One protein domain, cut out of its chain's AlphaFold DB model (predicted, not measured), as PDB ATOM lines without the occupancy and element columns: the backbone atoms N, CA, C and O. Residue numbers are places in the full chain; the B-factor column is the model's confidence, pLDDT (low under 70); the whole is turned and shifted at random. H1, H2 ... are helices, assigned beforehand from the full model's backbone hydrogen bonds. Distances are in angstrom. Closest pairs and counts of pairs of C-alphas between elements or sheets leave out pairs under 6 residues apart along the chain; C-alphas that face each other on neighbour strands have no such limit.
ATOM      1  N   ALA A 139      19.569  46.167 -44.805       95.50
ATOM      2  CA  ALA A 139      20.975  46.210 -44.395       95.50
ATOM      3  C   ALA A 139      21.286  47.341 -43.395       95.50
ATOM      4  O   ALA A 139      22.039  47.154 -42.437       95.50
ATOM      5  N   LEU A 140      20.679  48.520 -43.571       96.12
ATOM      6  CA  LEU A 140      20.867  49.649 -42.658       96.12
ATOM      7  C   LEU A 140      20.184  49.401 -41.303       96.12
ATOM      8  O   LEU A 140      20.762  49.715 -40.261       96.12
ATOM      9  N   ARG A 141      19.003  48.769 -41.291       96.56
ATOM     10  CA  ARG A 141      18.351  48.329 -40.043       96.56
ATOM     11  C   ARG A 141      19.191  47.288 -39.300       96.56
ATOM     12  O   ARG A 141      19.329  47.386 -38.082       96.56
ATOM     13  N   ALA A 142      19.802  46.346 -40.020       97.44
ATOM     14  CA  ALA A 142      20.721  45.372 -39.435       97.44
ATOM     15  C   ALA A 142      21.974  46.047 -38.843       97.44
ATOM     16  O   ALA A 142      22.363  45.738 -37.718       97.44
ATOM     17  N   MET A 143      22.559  47.040 -39.527       98.12
ATOM     18  CA  MET A 143      23.686  47.816 -38.981       98.12
ATOM     19  C   MET A 143      23.315  48.589 -37.711       98.12
ATOM     20  O   MET A 143      24.072  48.574 -36.743       98.12
ATOM     21  N   LYS A 144      22.120  49.192 -37.650       97.44
ATOM     22  CA  LYS A 144      21.623  49.824 -36.413       97.44
ATOM     23  C   LYS A 144      21.479  48.823 -35.267       97.44
ATOM     24  O   LYS A 144      21.771  49.156 -34.120       97.44
ATOM     25  N   ALA A 145      21.051  47.594 -35.562       97.00
ATOM     26  CA  ALA A 145      20.990  46.530 -34.564       97.00
ATOM     27  C   ALA A 145      22.392  46.154 -34.052       97.00
ATOM     28  O   ALA A 145      22.564  45.980 -32.847       97.00
ATOM     29  N   VAL A 146      23.402  46.110 -34.931       97.44
ATOM     30  CA  VAL A 146      24.811  45.908 -34.548       97.44
ATOM     31  C   VAL A 146      25.307  47.029 -33.633       97.44
ATOM     32  O   VAL A 146      25.868  46.754 -32.575       97.44
ATOM     33  N   GLU A 147      25.070  48.291 -33.987       97.12
ATOM     34  CA  GLU A 147      25.474  49.439 -33.163       97.12
ATOM     35  C   GLU A 147      24.798  49.413 -31.783       97.12
ATOM     36  O   GLU A 147      25.451  49.595 -30.748       97.12
ATOM     37  N   SER A 148      23.500  49.100 -31.741       96.62
ATOM     38  CA  SER A 148      22.774  48.902 -30.483       96.62
ATOM     39  C   SER A 148      23.342  47.735 -29.673       96.62
ATOM     40  O   SER A 148      23.385  47.803 -28.448       96.62
ATOM     41  N   LEU A 149      23.799  46.668 -30.329       96.50
ATOM     42  CA  LEU A 149      24.374  45.506 -29.658       96.50
ATOM     43  C   LEU A 149      25.737  45.826 -29.032       96.50
ATOM     44  O   LEU A 149      26.017  45.415 -27.906       96.50
ATOM     45  N   ILE A 150      26.573  46.583 -29.745       96.75
ATOM     46  CA  ILE A 150      27.920  46.976 -29.307       96.75
ATOM     47  C   ILE A 150      27.871  47.952 -28.127       96.75
ATOM     48  O   ILE A 150      28.723  47.888 -27.237       96.75
ATOM     49  N   THR A 151      26.881  48.847 -28.095       95.00
ATOM     50  CA  THR A 151      26.729  49.825 -27.003       95.00
ATOM     51  C   THR A 151      26.320  49.186 -25.673       95.00
ATOM     52  O   THR A 151      26.515  49.798 -24.625       95.00
ATOM     53  N   GLU A 152      25.834  47.942 -25.685       93.50
ATOM     54  CA  GLU A 152      25.430  47.199 -24.493       93.50
ATOM     55  C   GLU A 152      26.471  46.125 -24.102       93.50
ATOM     56  O   GLU A 152      26.492  45.043 -24.699       93.50
ATOM     57  N   PRO A 153      27.303  46.351 -23.056       85.06
ATOM     58  CA  PRO A 153      28.460  45.512 -22.715       85.06
ATOM     59  C   PRO A 153      28.189  44.008 -22.598       85.06
ATOM     60  O   PRO A 153      29.028  43.175 -22.930       85.06
ATOM     61  N   TRP A 154      27.004  43.665 -22.103       90.19
ATOM     62  CA  TRP A 154      26.601  42.291 -21.827       90.19
ATOM     63  C   TRP A 154      26.052  41.572 -23.058       90.19
ATOM     64  O   TRP A 154      26.083  40.343 -23.116       90.19
ATOM     65  N   LYS A 155      25.526  42.310 -24.042       87.19
ATOM     66  CA  LYS A 155      24.855  41.699 -25.189       87.19
ATOM     67  C   LYS A 155      25.833  41.293 -26.283       87.19
ATOM     68  O   LYS A 155      25.668  40.202 -26.827       87.19
ATOM     69  N   TRP A 156      26.870  42.091 -26.560       90.06
ATOM     70  CA  TRP A 156      27.858  41.742 -27.591       90.06
ATOM     71  C   TRP A 156      28.729  40.535 -27.224       90.06
ATOM     72  O   TRP A 156      29.309  39.913 -28.108       90.06
ATOM     73  N   GLN A 157      28.797  40.151 -25.946       91.88
ATOM     74  CA  GLN A 157      29.478  38.919 -25.528       91.88
ATOM     75  C   GLN A 157      28.712  37.652 -25.934       91.88
ATOM     76  O   GLN A 157      29.282  36.561 -25.990       91.88
ATOM     77  N   ARG A 158      27.411  37.776 -26.216       95.44
ATOM     78  CA  ARG A 158      26.553  36.653 -26.585       95.44
ATOM     79  C   ARG A 158      26.550  36.486 -28.099       95.44
ATOM     80  O   ARG A 158      25.921  37.266 -28.807       95.44
ATOM     81  N   ILE A 159      27.213  35.435 -28.578       95.31
ATOM     82  CA  ILE A 159      27.245  35.077 -30.006       95.31
ATOM     83  C   ILE A 159      25.836  34.885 -30.581       95.31
ATOM     84  O   ILE A 159      25.591  35.310 -31.704       95.31
ATOM     85  N   ASP A 160      24.887  34.362 -29.802       96.12
ATOM     86  CA  ASP A 160      23.495  34.202 -30.250       96.12
ATOM     87  C   ASP A 160      22.850  35.534 -30.659       96.12
ATOM     88  O   ASP A 160      22.061  35.572 -31.597       96.12
ATOM     89  N   SER A 161      23.205  36.642 -29.997       96.12
ATOM     90  CA  SER A 161      22.692  37.971 -30.357       96.12
ATOM     91  C   SER A 161      23.232  38.436 -31.709       96.12
ATOM     92  O   SER A 161      22.523  39.101 -32.456       96.12
ATOM     93  N   TRP A 162      24.481  38.086 -32.023       97.12
ATOM     94  CA  TRP A 162      25.084  38.371 -33.323       97.12
ATOM     95  C   TRP A 162      24.459  37.510 -34.414       97.12
ATOM     96  O   TRP A 162      24.070  38.038 -35.450       97.12
ATOM     97  N   LEU A 163      24.291  36.211 -34.159       96.62
ATOM     98  CA  LEU A 163      23.614  35.298 -35.081       96.62
ATOM     99  C   LEU A 163      22.171  35.734 -35.349       96.62
ATOM    100  O   LEU A 163      21.751  35.712 -36.494       96.62
ATOM    101  N   ALA A 164      21.441  36.230 -34.347       96.31
ATOM    102  CA  ALA A 164      20.089  36.752 -34.548       96.31
ATOM    103  C   ALA A 164      20.026  37.945 -35.523       96.31
ATOM    104  O   ALA A 164      18.999  38.148 -36.168       96.31
ATOM    105  N   ILE A 165      21.102  38.733 -35.640       97.00
ATOM    106  CA  ILE A 165      21.199  39.815 -36.631       97.00
ATOM    107  C   ILE A 165      21.630  39.253 -37.990       97.00
ATOM    108  O   ILE A 165      21.027  39.591 -39.004       97.00
ATOM    109  N   LEU A 166      22.661  38.401 -38.008       96.06
ATOM    110  CA  LEU A 166      23.263  37.860 -39.233       96.06
ATOM    111  C   LEU A 166      22.344  36.882 -39.981       96.06
ATOM    112  O   LEU A 166      22.327  36.891 -41.206       96.06
ATOM    113  N   ASP A 167      21.591  36.065 -39.247       94.75
ATOM    114  CA  ASP A 167      20.631  35.077 -39.763       94.75
ATOM    115  C   ASP A 167      19.181  35.587 -39.689       94.75
ATOM    116  O   ASP A 167      18.230  34.834 -39.899       94.75
ATOM    117  N   GLY A 168      18.997  36.861 -39.332       92.75
ATOM    118  CA  GLY A 168      17.683  37.465 -39.174       92.75
ATOM    119  C   GLY A 168      16.977  37.724 -40.506       92.75
ATOM    120  O   GLY A 168      17.593  37.847 -41.563       92.75
ATOM    121  N   GLU A 169      15.661  37.927 -40.439       91.88
ATOM    122  CA  GLU A 169      14.807  38.211 -41.604       91.88
ATOM    123  C   GLU A 169      15.175  39.502 -42.357       91.88
ATOM    124  O   GLU A 169      14.714  39.730 -43.472       91.88
ATOM    125  N   LEU A 170      16.006  40.364 -41.765       90.19
ATOM    126  CA  LEU A 170      16.472  41.589 -42.410       90.19
ATOM    127  C   LEU A 170      17.487  41.327 -43.530       90.19
ATOM    128  O   LEU A 170      17.691  42.208 -44.353       90.19
ATOM    129  N   LEU A 171      18.130  40.158 -43.565       94.56
ATOM    130  CA  LEU A 171      19.190  39.835 -44.523       94.56
ATOM    131  C   LEU A 171      18.795  38.630 -45.389       94.56
ATOM    132  O   LEU A 171      19.538  37.661 -45.508       94.56
ATOM    133  N   GLN A 172      17.592  38.668 -45.970       92.19
ATOM    134  CA  GLN A 172      17.068  37.565 -46.788       92.19
ATOM    135  C   GLN A 172      17.603  37.564 -48.223       92.19
ATOM    136  O   GLN A 172      17.758  36.497 -48.818       92.19
ATOM    137  N   THR A 173      17.852  38.741 -48.803       93.00
ATOM    138  CA  THR A 173      18.300  38.840 -50.196       93.00
ATOM    139  C   THR A 173      19.821  38.889 -50.295       93.00
ATOM    140  O   THR A 173      20.518  39.313 -49.373       93.00
ATOM    141  N   ILE A 174      20.349  38.463 -51.446       92.19
ATOM    142  CA  ILE A 174      21.791  38.527 -51.729       92.19
ATOM    143  C   ILE A 174      22.281  39.979 -51.670       92.19
ATOM    144  O   ILE A 174      23.352  40.231 -51.120       92.19
ATOM    145  N   ASP A 175      21.487  40.919 -52.183       93.50
ATOM    146  CA  ASP A 175      21.836  42.339 -52.206       93.50
ATOM    147  C   ASP A 175      21.890  42.924 -50.785       93.50
ATOM    148  O   ASP A 175      22.854  43.612 -50.448       93.50
ATOM    149  N   ASP A 176      20.931  42.573 -49.915       94.56
ATOM    150  CA  ASP A 176      20.930  43.005 -48.508       94.56
ATOM    151  C   ASP A 176      22.162  42.483 -47.757       94.56
ATOM    152  O   ASP A 176      22.790  43.219 -46.993       94.56
ATOM    153  N   ILE A 177      22.536  41.221 -47.993       95.75
ATOM    154  CA  ILE A 177      23.720  40.607 -47.380       95.75
ATOM    155  C   ILE A 177      24.996  41.302 -47.864       95.75
ATOM    156  O   ILE A 177      25.861  41.615 -47.047       95.75
ATOM    157  N   GLN A 178      25.127  41.562 -49.168       95.50
ATOM    158  CA  GLN A 178      26.302  42.238 -49.732       95.50
ATOM    159  C   GLN A 178      26.424  43.686 -49.243       95.50
ATOM    160  O   GLN A 178      27.523  44.140 -48.903       95.50
ATOM    161  N   GLU A 179      25.304  44.409 -49.164       96.94
ATOM    162  CA  GLU A 179      25.291  45.767 -48.630       96.94
ATOM    163  C   GLU A 179      25.654  45.776 -47.137       96.94
ATOM    164  O   GLU A 179      26.484  46.584 -46.705       96.94
ATOM    165  N   PHE A 180      25.083  44.858 -46.349       97.88
ATOM    166  CA  PHE A 180      25.410  44.709 -44.932       97.88
ATOM    167  C   PHE A 180      26.885  44.355 -44.722       97.88
ATOM    168  O   PHE A 180      27.555  44.998 -43.916       97.88
ATOM    169  N   GLU A 181      27.417  43.397 -45.481       97.75
ATOM    170  CA  GLU A 181      28.823  42.984 -45.441       97.75
ATOM    171  C   GLU A 181      29.759  44.169 -45.697       97.75
ATOM    172  O   GLU A 181      30.683  44.414 -44.919       97.75
ATOM    173  N   THR A 182      29.475  44.964 -46.731       97.50
ATOM    174  CA  THR A 182      30.287  46.133 -47.085       97.50
ATOM    175  C   THR A 182      30.270  47.197 -45.985       97.50
ATOM    176  O   THR A 182      31.315  47.778 -45.651       97.50
ATOM    177  N   ARG A 183      29.099  47.445 -45.386       97.94
ATOM    178  CA  ARG A 183      28.945  48.382 -44.262       97.94
ATOM    179  C   ARG A 183      29.666  47.874 -43.016       97.94
ATOM    180  O   ARG A 183      30.399  48.638 -42.392       97.94
ATOM    181  N   MET A 184      29.517  46.593 -42.692       98.12
ATOM    182  CA  MET A 184      30.131  45.983 -41.517       98.12
ATOM    183  C   MET A 184      31.658  45.943 -41.631       98.12
ATOM    184  O   MET A 184      32.350  46.323 -40.687       98.12
ATOM    185  N   ARG A 185      32.196  45.586 -42.805       98.19
ATOM    186  CA  ARG A 185      33.634  45.667 -43.108       98.19
ATOM    187  C   ARG A 185      34.168  47.075 -42.864       98.19
ATOM    188  O   ARG A 185      35.154  47.249 -42.152       98.19
ATOM    189  N   THR A 186      33.502  48.082 -43.429       97.81
ATOM    190  CA  THR A 186      33.904  49.490 -43.276       97.81
ATOM    191  C   THR A 186      33.875  49.912 -41.810       97.81
ATOM    192  O   THR A 186      34.854  50.468 -41.315       97.81
ATOM    193  N   TYR A 187      32.813  49.554 -41.089       98.00
ATOM    194  CA  TYR A 187      32.661  49.856 -39.672       98.00
ATOM    195  C   TYR A 187      33.765  49.219 -38.811       98.00
ATOM    196  O   TYR A 187      34.377  49.898 -37.989       98.00
ATOM    197  N   VAL A 188      34.082  47.934 -39.012       97.81
ATOM    198  CA  VAL A 188      35.165  47.253 -38.277       97.81
ATOM    199  C   VAL A 188      36.519  47.900 -38.572       97.81
ATOM    200  O   VAL A 188      37.299  48.137 -37.646       97.81
ATOM    201  N   CYS A 189      36.796  48.233 -39.835       97.50
ATOM    202  CA  CYS A 189      38.009  48.945 -40.234       97.50
ATOM    203  C   CYS A 189      38.125  50.300 -39.521       97.50
ATOM    204  O   CYS A 189      39.126  50.561 -38.856       97.50
ATOM    205  N   GLU A 190      37.092  51.140 -39.586       97.00
ATOM    206  CA  GLU A 190      37.080  52.449 -38.919       97.00
ATOM    207  C   GLU A 190      37.279  52.320 -37.406       97.00
ATOM    208  O   GLU A 190      38.122  52.997 -36.818       97.00
ATOM    209  N   GLN A 191      36.558  51.395 -36.771       97.12
ATOM    210  CA  GLN A 191      36.657  51.180 -35.330       97.12
ATOM    211  C   GLN A 191      38.023  50.632 -34.900       97.12
ATOM    212  O   GLN A 191      38.446  50.895 -33.776       97.12
ATOM    213  N   SER A 192      38.726  49.899 -35.762       97.12
ATOM    214  CA  SER A 192      40.056  49.346 -35.465       97.12
ATOM    215  C   SER A 192      41.220  50.268 -35.852       97.12
ATOM    216  O   SER A 192      42.373  49.897 -35.625       97.12
ATOM    217  N   GLY A 193      40.936  51.467 -36.379       96.69
ATOM    218  CA  GLY A 193      41.942  52.479 -36.725       96.69
ATOM    219  C   GLY A 193      42.455  52.400 -38.165       96.69
ATOM    220  O   GLY A 193      43.589  52.788 -38.437       96.69
ATOM    221  N   PHE A 194      41.662  51.872 -39.100       95.44
ATOM    222  CA  PHE A 194      42.047  51.800 -40.509       95.44
ATOM    223  C   PHE A 194      42.415  53.181 -41.074       95.44
ATOM    224  O   PHE A 194      41.701  54.164 -40.884       95.44
ATOM    225  N   GLY A 195      43.544  53.246 -41.783       89.38
ATOM    226  CA  GLY A 195      44.136  54.492 -42.281       89.38
ATOM    227  C   GLY A 195      45.164  55.118 -41.331       89.38
ATOM    228  O   GLY A 195      45.933  55.989 -41.749       89.38
ATOM    229  N   GLU A 196      45.251  54.655 -40.083       89.62
ATOM    230  CA  GLU A 196      46.341  55.026 -39.186       89.62
ATOM    231  C   GLU A 196      47.628  54.250 -39.516       89.62
ATOM    232  O   GLU A 196      47.609  53.127 -40.012       89.62
ATOM    233  N   ARG A 197      48.792  54.833 -39.198       80.69
ATOM    234  CA  ARG A 197      50.111  54.192 -39.400       80.69
ATOM    235  C   ARG A 197      50.432  53.103 -38.368       80.69
ATOM    236  O   ARG A 197      51.585  52.700 -38.230       80.69
ATOM    237  N   GLN A 198      49.448  52.680 -37.590       85.75
ATOM    238  CA  GLN A 198      49.618  51.723 -36.504       85.75
ATOM    239  C   GLN A 198      49.040  50.367 -36.903       85.75
ATOM    240  O   GLN A 198      48.399  50.232 -37.942       85.75
ATOM    241  N   ARG A 199      49.314  49.338 -36.097       88.25
ATOM    242  CA  ARG A 199      48.640  48.045 -36.255       88.25
ATOM    243  C   ARG A 199      47.154  48.183 -35.893       88.25
ATOM    244  O   ARG A 199      46.845  49.034 -35.057       88.25
ATOM    245  N   PRO A 200      46.275  47.329 -36.449       94.44
ATOM    246  CA  PRO A 200      44.877  47.280 -36.042       94.44
ATOM    247  C   PRO A 200      44.748  47.136 -34.524       94.44
ATOM    248  O   PRO A 200      45.408  46.291 -33.911       94.44
ATOM    249  N   LEU A 201      43.906  47.967 -33.912       95.38
ATOM    250  CA  LEU A 201      43.623  47.919 -32.480       95.38
ATOM    251  C   LEU A 201      42.212  47.379 -32.264       95.38
ATOM    252  O   LEU A 201      41.225  48.090 -32.453       95.38
ATOM    253  N   ALA A 202      42.120  46.118 -31.840       95.62
ATOM    254  CA  ALA A 202      40.844  45.493 -31.516       95.62
ATOM    255  C   ALA A 202      40.135  46.251 -30.379       95.62
ATOM    256  O   ALA A 202      40.706  46.509 -29.314       95.62
ATOM    257  N   LYS A 203      38.867  46.609 -30.600       96.44
ATOM    258  CA  LYS A 203      37.994  47.166 -29.557       96.44
ATOM    259  C   LYS A 203      37.521  46.053 -28.613       96.44
ATOM    260  O   LYS A 203      37.508  44.895 -29.016       96.44
ATOM    261  N   PRO A 204      37.049  46.375 -27.390       96.75
ATOM    262  CA  PRO A 204      36.608  45.359 -26.428       96.75
ATOM    263  C   PRO A 204      35.552  44.380 -26.962       96.75
ATOM    264  O   PRO A 204      35.550  43.221 -26.567       96.75
ATOM    265  N   TRP A 205      34.679  44.837 -27.865       96.75
ATOM    266  CA  TRP A 205      33.639  44.008 -28.477       96.75
ATOM    267  C   TRP A 205      34.153  43.115 -29.617       96.75
ATOM    268  O   TRP A 205      33.519  42.114 -29.937       96.75
ATOM    269  N   MET A 206      35.309  43.443 -30.207       96.88
ATOM    270  CA  MET A 206      35.952  42.694 -31.293       96.88
ATOM    271  C   MET A 206      36.734  41.499 -30.739       96.88
ATOM    272  O   MET A 206      37.937  41.356 -30.947       96.88
ATOM    273  N   VAL A 207      36.058  40.653 -29.969       95.44
ATOM    274  CA  VAL A 207      36.655  39.417 -29.459       95.44
ATOM    275  C   VAL A 207      36.966  38.471 -30.620       95.44
ATOM    276  O   VAL A 207      36.191  38.402 -31.573       95.44
ATOM    277  N   GLN A 208      38.056  37.701 -30.522       95.94
ATOM    278  CA  GLN A 208      38.509  36.804 -31.598       95.94
ATOM    279  C   GLN A 208      37.378  35.918 -32.137       95.94
ATOM    280  O   GLN A 208      37.132  35.888 -33.331       95.94
ATOM    281  N   ARG A 209      36.595  35.303 -31.244       96.56
ATOM    282  CA  ARG A 209      35.457  34.449 -31.616       96.56
ATOM    283  C   ARG A 209      34.421  35.149 -32.509       96.56
ATOM    284  O   ARG A 209      33.775  34.495 -33.319       96.56
ATOM    285  N   LEU A 210      34.211  36.450 -32.320       96.81
ATOM    286  CA  LEU A 210      33.285  37.232 -33.138       96.81
ATOM    287  C   LEU A 210      33.912  37.592 -34.489       96.81
ATOM    288  O   LEU A 210      33.237  37.542 -35.512       96.81
ATOM    289  N   LEU A 211      35.198  37.935 -34.493       97.25
ATOM    290  CA  LEU A 211      35.952  38.180 -35.717       97.25
ATOM    291  C   LEU A 211      36.004  36.924 -36.602       97.25
ATOM    292  O   LEU A 211      35.748  37.022 -37.798       97.25
ATOM    293  N   ASP A 212      36.214  35.750 -36.002       97.06
ATOM    294  CA  ASP A 212      36.152  34.454 -36.684       97.06
ATOM    295  C   ASP A 212      34.755  34.193 -37.268       97.06
ATOM    296  O   ASP A 212      34.638  33.711 -38.390       97.06
ATOM    297  N   LEU A 213      33.685  34.554 -36.543       97.12
ATOM    298  CA  LEU A 213      32.310  34.438 -37.043       97.12
ATOM    299  C   LEU A 213      32.083  35.320 -38.277       97.12
ATOM    300  O   LEU A 213      31.460  34.878 -39.243       97.12
ATOM    301  N   PHE A 214      32.575  36.562 -38.269       97.62
ATOM    302  CA  PHE A 214      32.483  37.422 -39.449       97.62
ATOM    303  C   PHE A 214      33.312  36.885 -40.610       97.62
ATOM    304  O   PHE A 214      32.832  36.893 -41.741       97.62
ATOM    305  N   ASP A 215      34.514  36.372 -40.349       97.62
ATOM    306  CA  ASP A 215      35.335  35.758 -41.389       97.62
ATOM    307  C   ASP A 215      34.684  34.505 -41.981       97.62
ATOM    308  O   ASP A 215      34.691  34.312 -43.194       97.62
ATOM    309  N   GLU A 216      34.059  33.667 -41.155       96.56
ATOM    310  CA  GLU A 216      33.333  32.488 -41.620       96.56
ATOM    311  C   GLU A 216      32.167  32.873 -42.540       96.56
ATOM    312  O   GLU A 216      31.963  32.237 -43.578       96.56
ATOM    313  N   ARG A 217      31.421  33.926 -42.183       95.94
ATOM    314  CA  ARG A 217      30.229  34.364 -42.925       95.94
ATOM    315  C   ARG A 217      30.554  35.153 -44.185       95.94
ATOM    316  O   ARG A 217      29.913  34.940 -45.211       95.94
ATOM    317  N   PHE A 218      31.530  36.050 -44.117       96.75
ATOM    318  CA  PHE A 218      31.837  36.985 -45.199       96.75
ATOM    319  C   PHE A 218      33.100  36.622 -45.981       96.75
ATOM    320  O   PHE A 218      33.318  37.132 -47.078       96.75
ATOM    321  N   GLY A 219      33.931  35.723 -45.452       96.12
ATOM    322  CA  GLY A 219      35.166  35.288 -46.094       96.12
ATOM    323  C   GLY A 219      36.211  36.395 -46.210       96.12
ATOM    324  O   GLY A 219      36.934  36.417 -47.205       96.12
ATOM    325  N   TRP A 220      36.288  37.321 -45.250       96.38
ATOM    326  CA  TRP A 220      37.154  38.502 -45.327       96.38
ATOM    327  C   TRP A 220      38.635  38.161 -45.546       96.38
ATOM    328  O   TRP A 220      39.269  38.754 -46.412       96.38
ATOM    329  N   THR A 221      39.176  37.159 -44.855       95.44
ATOM    330  CA  THR A 221      40.573  36.704 -45.008       95.44
ATOM    331  C   THR A 221      40.817  35.923 -46.304       95.44
ATOM    332  O   THR A 221      41.951  35.773 -46.759       95.44
ATOM    333  N   ARG A 222      39.753  35.391 -46.918       93.31
ATOM    334  CA  ARG A 222      39.823  34.565 -48.137       93.31
ATOM    335  C   ARG A 222      39.578  35.384 -49.396       93.31
ATOM    336  O   ARG A 222      39.976  34.975 -50.489       93.31
ATOM    337  N   ASN A 223      38.901  36.518 -49.253       92.75
ATOM    338  CA  ASN A 223      38.597  37.422 -50.340       92.75
ATOM    339  C   ASN A 223      39.789  38.350 -50.597       92.75
ATOM    340  O   ASN A 223      40.423  38.863 -49.683       92.75
ATOM    341  N   ARG A 224      40.095  38.574 -51.875       88.94
ATOM    342  CA  ARG A 224      41.153  39.496 -52.300       88.94
ATOM    343  C   ARG A 224      40.628  40.864 -52.699       88.94
ATOM    344  O   ARG A 224      41.443  41.683 -53.082       88.94
ATOM    345  N   GLY A 225      39.322  41.109 -52.663       90.75
ATOM    346  CA  GLY A 225      38.720  42.375 -53.075       90.75
ATOM    347  C   GLY A 225      38.795  42.628 -54.584       90.75
ATOM    348  O   GLY A 225      39.701  42.187 -55.294       90.75
ATOM    349  N   SER A 226      37.814  43.360 -55.098       86.69
ATOM    350  CA  SER A 226      37.699  43.702 -56.519       86.69
ATOM    351  C   SER A 226      38.518  44.940 -56.893       86.69
ATOM    352  O   SER A 226      39.096  45.029 -57.979       86.69
ATOM    353  N   ASN A 227      38.601  45.905 -55.978       90.81
ATOM    354  CA  ASN A 227      39.237  47.198 -56.197       90.81
ATOM    355  C   ASN A 227      40.370  47.455 -55.188       90.81
ATOM    356  O   ASN A 227      40.647  46.646 -54.305       90.81
ATOM    357  N   TYR A 228      41.122  48.539 -55.387       90.62
ATOM    358  CA  TYR A 228      42.275  48.861 -54.538       90.62
ATOM    359  C   TYR A 228      41.869  49.180 -53.091       90.62
ATOM    360  O   TYR A 228      42.534  48.741 -52.161       90.62
ATOM    361  N   TRP A 229      40.774  49.916 -52.902       90.44
ATOM    362  CA  TRP A 229      40.317  50.327 -51.577       90.44
ATOM    363  C   TRP A 229      39.813  49.145 -50.747       90.44
ATOM    364  O   TRP A 229      40.229  48.956 -49.609       90.44
ATOM    365  N   GLU A 230      38.982  48.301 -51.354       94.12
ATOM    366  CA  GLU A 230      38.484  47.065 -50.753       94.12
ATOM    367  C   GLU A 230      39.634  46.124 -50.372       94.12
ATOM    368  O   GLU A 230      39.638  45.575 -49.276       94.12
ATOM    369  N   ARG A 231      40.661  46.011 -51.225       94.06
ATOM    370  CA  ARG A 231      41.896  45.275 -50.914       94.06
ATOM    371  C   ARG A 231      42.560  45.745 -49.631       94.06
ATOM    372  O   ARG A 231      42.860  44.927 -48.775       94.06
ATOM    373  N   GLN A 232      42.741  47.055 -49.481       94.06
ATOM    374  CA  GLN A 232      43.346  47.619 -48.274       94.06
ATOM    375  C   GLN A 232      42.516  47.311 -47.021       94.06
ATOM    376  O   GLN A 232      43.091  47.010 -45.978       94.06
ATOM    377  N   GLN A 233      41.181  47.358 -47.117       96.06
ATOM    378  CA  GLN A 233      40.298  46.987 -46.007       96.06
ATOM    379  C   GLN A 233      40.411  45.495 -45.655       96.06
ATOM    380  O   GLN A 233      40.491  45.155 -44.480       96.06
ATOM    381  N   LEU A 234      40.429  44.603 -46.650       95.94
ATOM    382  CA  LEU A 234      40.525  43.157 -46.422       95.94
ATOM    383  C   LEU A 234      41.894  42.753 -45.871       95.94
ATOM    384  O   LEU A 234      41.952  41.979 -44.921       95.94
ATOM    385  N   ASP A 235      42.980  43.343 -46.379       93.88
ATOM    386  CA  ASP A 235      44.317  43.164 -45.806       93.88
ATOM    387  C   ASP A 235      44.319  43.587 -44.322       93.88
ATOM    388  O   ASP A 235      44.871  42.883 -43.472       93.88
ATOM    389  N   TRP A 236      43.642  44.694 -43.985       95.88
ATOM    390  CA  TRP A 236      43.571  45.226 -42.617       95.88
ATOM    391  C   TRP A 236      42.824  44.285 -41.690       95.88
ATOM    392  O   TRP A 236      43.276  44.009 -40.578       95.88
ATOM    393  N   LEU A 237      41.699  43.759 -42.171       96.69
ATOM    394  CA  LEU A 237      40.927  42.752 -41.463       96.69
ATOM    395  C   LEU A 237      41.712  41.456 -41.295       96.69
ATOM    396  O   LEU A 237      41.669  40.886 -40.211       96.69
ATOM    397  N   HIS A 238      42.486  41.021 -42.293       95.19
ATOM    398  CA  HIS A 238      43.371  39.865 -42.146       95.19
ATOM    399  C   HIS A 238      44.358  40.093 -41.004       95.19
ATOM    400  O   HIS A 238      44.461  39.259 -40.113       95.19
ATOM    401  N   ALA A 239      45.006  41.257 -40.951       94.44
ATOM    402  CA  ALA A 239      45.910  41.600 -39.854       94.44
ATOM    403  C   ALA A 239      45.226  41.720 -38.482       94.44
ATOM    404  O   ALA A 239      45.885  41.528 -37.460       94.44
ATOM    405  N   LEU A 240      43.932  42.047 -38.456       95.75
ATOM    406  CA  LEU A 240      43.128  42.109 -37.238       95.75
ATOM    407  C   LEU A 240      42.687  40.713 -36.759       95.75
ATOM    408  O   LEU A 240      42.687  40.475 -35.555       95.75
ATOM    409  N   ILE A 241      42.309  39.820 -37.678       96.44
ATOM    410  CA  ILE A 241      41.772  38.477 -37.394       96.44
ATOM    411  C   ILE A 241      42.902  37.476 -37.141       96.44
ATOM    412  O   ILE A 241      42.838  36.701 -36.192       96.44
ATOM    413  N   ASP A 242      43.937  37.490 -37.977       93.88
ATOM    414  CA  ASP A 242      45.069  36.572 -37.906       93.88
ATOM    415  C   ASP A 242      46.389  37.346 -38.064       93.88
ATOM    416  O   ASP A 242      46.969  37.423 -39.154       93.88
TER     417      ASP A 242
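What this domain is: This is residues 139 to 242 of the 344 residues of a protein of Mesorhizobium sp. WSM4303 (UniProt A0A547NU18). The longest helix, H3, runs slantwise over one side of the domain and bridges from a helical hairpin of H1 and H2, at one end of the longest axis, to H5 at the other end. H4 lies on the other side, between H2 and H5, and a long loop, residues 193 to 207, leads to it from the end of H3. The printed part has 104 residues with five named helices, H1 to H5 in order along the chain, and no named strand; the class is all helix. It is compact, with a radius of gyration of the C-alphas of 13.2 A and spans of 35 by 30 by 20 A.

How they stand to each other: H3, residues 174 to 192, touches H1, residues 139 to 151, through its residues 176 to 184 and residues 139 to 143 of H1 alone. Their closest C-alphas, of Ala 139 and Phe 180, are 4.7 A apart, and they run the same way at a shallow tilt of 34 degrees, only just short of steep. Residues 185 to 189 of H3 alone touch residues 233 to 237 of H5, residues 228 to 241, at a steep tilt of 66 degrees, the same way; the closest C-alphas, of Cys 189 and Gln 233, are 6.5 A apart. H1 touches H2, residues 159 to 166, and the two form a helical hairpin at a shallow tilt of 22 degrees, with the closest C-alphas, of Ala 142 and Ile 165, 6.2 A apart. H4, residues 208 to 218, is close to H3 but not clearly touching: the closest C-alphas, of Glu 181 and Phe 218, are 6.7 A apart. H4 is likewise close to H2 but not clearly touching, with the closest C-alphas, of Ile 159 and Leu 210, 7.1 A apart. H4 and H5 form a helical hairpin and only just touch, with 3 pairs of C-alphas within 8 A; the closest are those of Leu 211 and Ile 241, 6.1 A apart, and of H5 residue 241 alone takes part. Their tilt of 37 degrees is only just steep. The helix packing is part aligned, part crossed: 2 of the 4 touching pairs are at a shallow tilt. H1 and H4, H1 and H5, H2 and H5, and H2 and H3 are apart. In H1, H3, H4 and H5 every O i to N i+4 pair is within hydrogen-bond range; in H2 it is 3 of 4.

Where its parts are: H3 has 19 residues and measures 26.7 A from C-alpha 174 at (21.791, 38.527, -51.729) to C-alpha 192. H5 measures 20.0 A and ends with C-alpha 241 at (41.772, 38.477, -37.394). H1 measures 18.7 A from C-alpha 139 at (20.975, 46.210, -44.395), H4 15.2 A and H2 10.4 A.

The domain as a whole: The two C-alphas farthest apart, of Glu 169 and Arg 197, are 38.8 A apart. The link from H3 to H4 is long, 15 residues; the other three are short. The printed part has no cut. Its mean pLDDT is 94.8, and no printed residue is under 70.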